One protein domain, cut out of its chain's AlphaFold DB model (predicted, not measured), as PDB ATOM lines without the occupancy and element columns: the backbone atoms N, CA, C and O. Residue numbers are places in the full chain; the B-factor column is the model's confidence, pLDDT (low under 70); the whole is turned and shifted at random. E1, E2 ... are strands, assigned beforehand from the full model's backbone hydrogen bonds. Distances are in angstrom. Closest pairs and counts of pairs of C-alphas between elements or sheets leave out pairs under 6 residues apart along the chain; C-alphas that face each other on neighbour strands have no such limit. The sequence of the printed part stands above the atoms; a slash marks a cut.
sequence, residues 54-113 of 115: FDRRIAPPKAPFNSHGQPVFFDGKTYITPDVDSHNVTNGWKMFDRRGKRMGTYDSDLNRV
ATOM      1  N   PHE A  54      94.236 100.501  63.069       87.88
ATOM      2  CA  PHE A  54      94.631  99.807  64.296       87.88
ATOM      3  C   PHE A  54      93.634 100.087  65.429       87.88
ATOM      4  O   PHE A  54      93.983 100.591  66.499       87.88
ATOM      5  N   ASP A  55      92.371  99.728  65.203       78.00
ATOM      6  CA  ASP A  55      91.260 100.039  66.114       78.00
ATOM      7  C   ASP A  55      91.335  99.280  67.446       78.00
ATOM      8  O   ASP A  55      90.736  99.673  68.455       78.00
ATOM      9  N   ARG A  56      92.082  98.167  67.490       81.69
ATOM     10  CA  ARG A  56      92.161  97.327  68.683       81.69
ATOM     11  C   ARG A  56      93.319  97.733  69.581       81.69
ATOM     12  O   ARG A  56      94.439  97.245  69.434       81.69
ATOM     13  N   ARG A  57      93.021  98.537  70.603       81.12
ATOM     14  CA  ARG A  57      93.948  98.793  71.713       81.12
ATOM     15  C   ARG A  57      94.077  97.561  72.614       81.12
ATOM     16  O   ARG A  57      93.100  97.058  73.168       81.12
ATOM     17  N   ILE A  58      95.306  97.104  72.801       75.50
ATOM     18  CA  ILE A  58      95.693  96.005  73.681       75.50
ATOM     19  C   ILE A  58      96.463  96.598  74.860       75.50
ATOM     20  O   ILE A  58      97.423  97.351  74.701       75.50
ATOM     21  N   ALA A  59      96.013  96.269  76.070       65.31
ATOM     22  CA  ALA A  59      96.716  96.663  77.281       65.31
ATOM     23  C   ALA A  59      98.060  95.909  77.384       65.31
ATOM     24  O   ALA A  59      98.093  94.723  77.045       65.31
ATOM     25  N   PRO A  60      99.126  96.534  77.925       59.62
ATOM     26  CA  PRO A  60     100.452  95.923  78.067       59.62
ATOM     27  C   PRO A  60     100.471  94.475  78.599       59.62
ATOM     28  O   PRO A  60     101.126  93.644  77.980       59.62
ATOM     29  N   PRO A  61      99.717  94.096  79.658       63.44
ATOM     30  CA  PRO A  61      99.754  92.722  80.177       63.44
ATOM     31  C   PRO A  61      99.116  91.671  79.252       63.44
ATOM     32  O   PRO A  61      99.211  90.481  79.529       63.44
ATOM     33  N   LYS A  62      98.430  92.087  78.178       67.19
ATOM     34  CA  LYS A  62      97.780  91.197  77.200       67.19
ATOM     35  C   LYS A  62      98.516  91.142  75.858       67.19
ATOM     36  O   LYS A  62      98.093  90.395  74.976       67.19
ATOM     37  N   ALA A  63      99.560  91.948  75.669       69.31
ATOM     38  CA  ALA A  63     100.363  91.912  74.455       69.31
ATOM     39  C   ALA A  63     101.315  90.699  74.487       69.31
ATOM     40  O   ALA A  63     101.804  90.343  75.559       69.31
ATOM     41  N   PRO A  64     101.622  90.066  73.338       71.75
ATOM     42  CA  PRO A  64     102.555  88.935  73.292       71.75
ATOM     43  C   PRO A  64     104.029  89.346  73.488       71.75
ATOM     44  O   PRO A  64     104.916  88.506  73.385       71.75
ATOM     45  N   PHE A  65     104.300  90.627  73.754       73.62
ATOM     46  CA  PHE A  65     105.630  91.192  73.959       73.62
ATOM     47  C   PHE A  65     105.598  92.290  75.029       73.62
ATOM     48  O   PHE A  65     104.554  92.880  75.308       73.62
ATOM     49  N   ASN A  66     106.763  92.582  75.611       72.69
ATOM     50  CA  ASN A  66     106.906  93.661  76.581       72.69
ATOM     51  C   ASN A  66     106.942  95.021  75.866       72.69
ATOM     52  O   ASN A  66     107.931  95.364  75.223       72.69
ATOM     53  N   SER A  67     105.867  95.799  75.994       68.69
ATOM     54  CA  SER A  67     105.776  97.163  75.463       68.69
ATOM     55  C   SER A  67     106.323  98.233  76.417       68.69
ATOM     56  O   SER A  67     106.182  99.420  76.138       68.69
ATOM     57  N   HIS A  68     106.910  97.850  77.557       69.81
ATOM     58  CA  HIS A  68     107.429  98.780  78.568       69.81
ATOM     59  C   HIS A  68     106.380  99.796  79.062       69.81
ATOM     60  O   HIS A  68     106.671 100.969  79.266       69.81
ATOM     61  N   GLY A  69     105.129  99.349  79.229       70.38
ATOM     62  CA  GLY A  69     104.023 100.201  79.684       70.38
ATOM     63  C   GLY A  69     103.380 101.053  78.585       70.38
ATOM     64  O   GLY A  69     102.400 101.747  78.851       70.38
ATOM     65  N   GLN A  70     103.862 100.964  77.344       76.50
ATOM     66  CA  GLN A  70     103.259 101.657  76.208       76.50
ATOM     67  C   GLN A  70     101.966 100.972  75.751       76.50
ATOM     68  O   GLN A  70     101.863  99.737  75.803       76.50
ATOM     69  N   PRO A  71     100.980 101.741  75.256       80.81
ATOM     70  CA  PRO A  71      99.820 101.163  74.599       80.81
ATOM     71  C   PRO A  71     100.246 100.422  73.328       80.81
ATOM     72  O   PRO A  71     101.089 100.895  72.568       80.81
ATOM     73  N   VAL A  72      99.628  99.266  73.107       86.62
ATOM     74  CA  VAL A  72      99.815  98.459  71.902       86.62
ATOM     75  C   VAL A  72      98.533  98.527  71.089       86.62
ATOM     76  O   VAL A  72      97.450  98.355  71.646       86.62
ATOM     77  N   PHE A  73      98.632  98.746  69.784       89.19
ATOM     78  CA  PHE A  73      97.483  98.727  68.879       89.19
ATOM     79  C   PHE A  73      97.632  97.592  67.870       89.19
ATOM     80  O   PHE A  73      98.751  97.244  67.501       89.19
ATOM     81  N   PHE A  74      96.524  96.975  67.465       88.56
ATOM     82  CA  PHE A  74      96.509  95.792  66.601       88.56
ATOM     83  C   PHE A  74      95.464  95.938  65.494       88.56
ATOM     84  O   PHE A  74      94.308  96.243  65.783       88.56
ATOM     85  N   ASP A  75      95.864  95.660  64.255       86.06
ATOM     86  CA  ASP A  75      95.024  95.717  63.042       86.06
ATOM     87  C   ASP A  75      94.427  94.343  62.648       86.06
ATOM     88  O   ASP A  75      93.675  94.228  61.684       86.06
ATOM     89  N   GLY A  76      94.778  93.263  63.361       86.06
ATOM     90  CA  GLY A  76      94.429  91.884  62.984       86.06
ATOM     91  C   GLY A  76      95.608  91.045  62.475       86.06
ATOM     92  O   GLY A  76      95.532  89.812  62.485       86.06
ATOM     93  N   LYS A  77      96.710  91.684  62.078       88.38
ATOM     94  CA  LYS A  77      97.902  91.062  61.481       88.38
ATOM     95  C   LYS A  77      99.193  91.453  62.199       88.38
ATOM     96  O   LYS A  77     100.028  90.588  62.452       88.38
ATOM     97  N   THR A  78      99.345  92.724  62.535       91.06
ATOM     98  CA  THR A  78     100.542  93.349  63.093       91.06
ATOM     99  C   THR A  78     100.190  94.225  64.287       91.06
ATOM    100  O   THR A  78      99.044  94.636  64.476       91.06
ATOM    101  N   TYR A  79     101.185  94.485  65.128       89.94
ATOM    102  CA  TYR A  79     101.056  95.405  66.250       89.94
ATOM    103  C   TYR A  79     101.863  96.672  65.990       89.94
ATOM    104  O   TYR A  79     102.954  96.593  65.427       89.94
ATOM    105  N   ILE A  80     101.379  97.809  66.482       88.62
ATOM    106  CA  ILE A  80     102.147  99.055  66.541       88.62
ATOM    107  C   ILE A  80     102.198  99.613  67.962       88.62
ATOM    108  O   ILE A  80     101.242  99.489  68.734       88.62
ATOM    109  N   THR A  81     103.319 100.242  68.301       87.06
ATOM    110  CA  THR A  81     103.481 101.067  69.506       87.06
ATOM    111  C   THR A  81     104.059 102.427  69.117       87.06
ATOM    112  O   THR A  81     104.821 102.499  68.148       87.06
ATOM    113  N   PRO A  82     103.708 103.519  69.817       85.56
ATOM    114  CA  PRO A  82     104.273 104.832  69.519       85.56
ATOM    115  C   PRO A  82     105.801 104.836  69.718       85.56
ATOM    116  O   PRO A  82     106.305 104.290  70.701       85.56
ATOM    117  N   ASP A  83     106.538 105.466  68.800       79.75
ATOM    118  CA  ASP A  83     107.999 105.649  68.865       79.75
ATOM    119  C   ASP A  83     108.347 106.763  69.867       79.75
ATOM    120  O   ASP A  83     108.708 107.881  69.503       79.75
ATOM    121  N   VAL A  84     108.168 106.492  71.163       69.38
ATOM    122  CA  VAL A  84     108.411 107.487  72.231       69.38
ATOM    123  C   VAL A  84     109.879 107.870  72.356       69.38
ATOM    124  O   VAL A  84     110.207 108.950  72.837       69.38
ATOM    125  N   ASP A  85     110.767 107.001  71.890       64.44
ATOM    126  CA  ASP A  85     112.196 107.237  71.861       64.44
ATOM    127  C   ASP A  85     112.587 108.331  70.860       64.44
ATOM    128  O   ASP A  85     113.704 108.816  70.966       64.44
ATOM    129  N   SER A  86     111.680 108.789  69.976       53.84
ATOM    130  CA  SER A  86     111.759 110.048  69.200       53.84
ATOM    131  C   SER A  86     113.106 110.335  68.522       53.84
ATOM    132  O   SER A  86     113.410 111.476  68.179       53.84
ATOM    133  N   HIS A  87     113.943 109.318  68.314       58.97
ATOM    134  CA  HIS A  87     115.314 109.529  67.862       58.97
ATOM    135  C   HIS A  87     115.372 109.830  66.362       58.97
ATOM    136  O   HIS A  87     116.402 110.302  65.893       58.97
ATOM    137  N   ASN A  88     114.306 109.535  65.603       51.53
ATOM    138  CA  ASN A  88     114.327 109.628  64.138       51.53
ATOM    139  C   ASN A  88     113.012 110.108  63.494       51.53
ATOM    140  O   ASN A  88     113.057 110.589  62.366       51.53
ATOM    141  N   VAL A  89     111.856 109.977  64.160       63.06
ATOM    142  CA  VAL A  89     110.536 110.261  63.564       63.06
ATOM    143  C   VAL A  89     109.572 110.886  64.571       63.06
ATOM    144  O   VAL A  89     109.332 110.346  65.648       63.06
ATOM    145  N   THR A  90     108.984 112.027  64.211       71.94
ATOM    146  CA  THR A  90     107.926 112.671  64.999       71.94
ATOM    147  C   THR A  90     106.614 111.917  64.807       71.94
ATOM    148  O   THR A  90     106.167 111.750  63.678       71.94
ATOM    149  N   ASN A  91     105.985 111.478  65.904       75.94
ATOM    150  CA  ASN A  91     104.760 110.661  65.873       75.94
ATOM    151  C   ASN A  91     104.904 109.365  65.047       75.94
ATOM    152  O   ASN A  91     103.933 108.894  64.458       75.94
ATOM    153  N   GLY A  92     106.117 108.807  64.999       83.88
ATOM    154  CA  GLY A  92     106.379 107.534  64.342       83.88
ATOM    155  C   GLY A  92     105.878 106.328  65.136       83.88
ATOM    156  O   GLY A  92     105.460 106.427  66.296       83.88
ATOM    157  N   TRP A  93     105.977 105.164  64.504       87.19
ATOM    158  CA  TRP A  93     105.505 103.888  65.025       87.19
ATOM    159  C   TRP A  93     106.608 102.838  65.018       87.19
ATOM    160  O   TRP A  93     107.362 102.694  64.056       87.19
ATOM    161  N   LYS A  94     106.664 102.018  66.063       87.94
ATOM    162  CA  LYS A  94     107.363 100.732  66.020       87.94
ATOM    163  C   LYS A  94     106.363  99.661  65.631       87.94
ATOM    164  O   LYS A  94     105.349  99.512  66.307       87.94
ATOM    165  N   MET A  95     106.659  98.903  64.580       89.44
ATOM    166  CA  MET A  95     105.799  97.806  64.135       89.44
ATOM    167  C   MET A  95     106.376  96.453  64.541       89.44
ATOM    168  O   MET A  95     107.591  96.228  64.481       89.44
ATOM    169  N   PHE A  96     105.485  95.537  64.901       89.75
ATOM    170  CA  PHE A  96     105.792  94.172  65.294       89.75
ATOM    171  C   PHE A  96     104.899  93.192  64.533       89.75
ATOM    172  O   PHE A  96     103.723  93.464  64.280       89.75
ATOM    173  N   ASP A  97     105.444  92.027  64.199       88.38
ATOM    174  CA  ASP A  97     104.661  90.941  63.621       88.38
ATOM    175  C   ASP A  97     103.684  90.344  64.652       88.38
ATOM    176  O   ASP A  97     103.739  90.632  65.852       88.38
ATOM    177  N   ARG A  98     102.804  89.439  64.209       87.31
ATOM    178  CA  ARG A  98     101.849  88.745  65.091       87.31
ATOM    179  C   ARG A  98     102.510  87.974  66.252       87.31
ATOM    180  O   ARG A  98     101.837  87.629  67.222       87.31
ATOM    181  N   ARG A  99     103.805  87.669  66.153       84.62
ATOM    182  CA  ARG A  99     104.593  86.947  67.160       84.62
ATOM    183  C   ARG A  99     105.328  87.898  68.112       84.62
ATOM    184  O   ARG A  99     106.013  87.419  69.008       84.62
ATOM    185  N   GLY A 100     105.191  89.214  67.933       83.56
ATOM    186  CA  GLY A 100     105.878  90.234  68.721       83.56
ATOM    187  C   GLY A 100     107.316  90.513  68.273       83.56
ATOM    188  O   GLY A 100     108.056  91.178  68.996       83.56
ATOM    189  N   LYS A 101     107.743  90.030  67.099       86.38
ATOM    190  CA  LYS A 101     109.060  90.353  66.533       86.38
ATOM    191  C   LYS A 101     109.014  91.737  65.893       86.38
ATOM    192  O   LYS A 101     108.174  91.995  65.032       86.38
ATOM    193  N   ARG A 102     109.947  92.615  66.268       87.50
ATOM    194  CA  ARG A 102     110.079  93.950  65.669       87.50
ATOM    195  C   ARG A 102     110.372  93.841  64.170       87.50
ATOM    196  O   ARG A 102     111.289  93.127  63.768       87.50
ATOM    197  N   MET A 103     109.596  94.565  63.370       86.81
ATOM    198  CA  MET A 103     109.746  94.661  61.914       86.81
ATOM    199  C   MET A 103     110.486  95.930  61.474       86.81
ATOM    200  O   MET A 103     111.058  95.961  60.385       86.81
ATOM    201  N   GLY A 104     110.448  96.981  62.295       86.56
ATOM    202  CA  GLY A 104     111.158  98.232  62.037       86.56
ATOM    203  C   GLY A 104     110.516  99.433  62.722       86.56
ATOM    204  O   GLY A 104     109.586  99.289  63.526       86.56
ATOM    205  N   THR A 105     111.033 100.611  62.392       86.38
ATOM    206  CA  THR A 105     110.452 101.915  62.724       86.38
ATOM    207  C   THR A 105     109.841 102.530  61.470       86.38
ATOM    208  O   THR A 105     110.430 102.501  60.386       86.38
ATOM    209  N   TYR A 106     108.656 103.090  61.644       87.69
ATOM    210  CA  TYR A 106     107.810 103.649  60.610       87.69
ATOM    211  C   TYR A 106     107.480 105.103  60.955       87.69
ATOM    212  O   TYR A 106     107.476 105.477  62.130       87.69
ATOM    213  N   ASP A 107     107.232 105.927  59.943       86.06
ATOM    214  CA  ASP A 107     106.710 107.280  60.137       86.06
ATOM    215  C   ASP A 107     105.217 107.256  60.515       86.06
ATOM    216  O   ASP A 107     104.627 106.188  60.697       86.06
ATOM    217  N   SER A 108     104.602 108.432  60.654       85.88
ATOM    218  CA  SER A 108     103.190 108.579  61.028       85.88
ATOM    219  C   SER A 108     102.206 107.911  60.066       85.88
ATOM    220  O   SER A 108     101.103 107.577  60.495       85.88
ATOM    221  N   ASP A 109     102.602 107.702  58.809       85.88
ATOM    222  CA  ASP A 109     101.772 107.149  57.734       85.88
ATOM    223  C   ASP A 109     102.087 105.668  57.454       85.88
ATOM    224  O   ASP A 109     101.584 105.086  56.494       85.88
ATOM    225  N   LEU A 110     102.894 105.035  58.315       86.69
ATOM    226  CA  LEU A 110     103.363 103.654  58.182       86.69
ATOM    227  C   LEU A 110     104.279 103.412  56.974       86.69
ATOM    228  O   LEU A 110     104.386 102.278  56.494       86.69
ATOM    229  N   ASN A 111     105.025 104.426  56.536       87.69
ATOM    230  CA  ASN A 111     106.163 104.212  55.647       87.69
ATOM    231  C   ASN A 111     107.382 103.807  56.473       87.69
ATOM    232  O   ASN A 111     107.701 104.406  57.503       87.69
ATOM    233  N   ARG A 112     108.079 102.759  56.033       85.81
ATOM    234  CA  ARG A 112     109.243 102.232  56.748       85.81
ATOM    235  C   ARG A 112     110.404 103.216  56.650       85.81
ATOM    236  O   ARG A 112     110.889 103.492  55.558       85.81
ATOM    237  N   VAL A 113     110.875 103.694  57.796       80.94
ATOM    238  CA  VAL A 113     112.021 104.611  57.887       80.94
ATOM    239  C   VAL A 113     113.299 103.853  58.224       80.94
ATOM    240  O   VAL A 113     114.382 104.233  57.782       80.94
TER     241      VAL A 113
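Overview. This is residues 54 to 113 of the 115 residues of the protein "Ntox21 domain-containing protein" of Photorhabdus laumondii subsp. laumondii (strain DSM 15139 / CIP 105565 / TT01) (UniProt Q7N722). With little regular structure, this is a single twisted sheet of five short strands in a row, joined by loops, the longest being residues 59 to 71. The 60 printed residues hold E1 to E5, 19 residues in all, as a meander, each strand the antiparallel neighbour of the one before; the class is all strand, with no named helix. It is compact, radius of gyration of the C-alphas 10.6 A, spanning 28 by 21 by 20 A.

Along the chain. Find C-alpha 56 at (92.161, 97.327, 68.683), where E1, residues 56 to 58, begins. E2 is residues 72 to 74, E3 79 to 82, 10.5 A long, and E4 93 to 96, 9.7 A. E5, 102 to 106, runs 11.2 A to C-alpha 106 at (107.810, 103.649, 60.610).

Arrangement. Look for N 58 and O 72, 2.7 A, in hairpin E1 and E2; N 73 and O 80, 2.9 A, in E2 and E3; N 94 and O 81, 2.8 A, in E3 and E4; N 93 and O 106, 2.8 A, in E4 and E5; each is within hydrogen-bond range. Edge strands E1 and E5 are apart.

Size, cuts and confidence. The C-alphas of Pro 61 and Val 113 are farthest apart, 28.1 A. The printed part has no cut. The link E1 to E2 is long. Residues 59 to 63, 67 to 68 and 84 to 89 have pLDDT under 70.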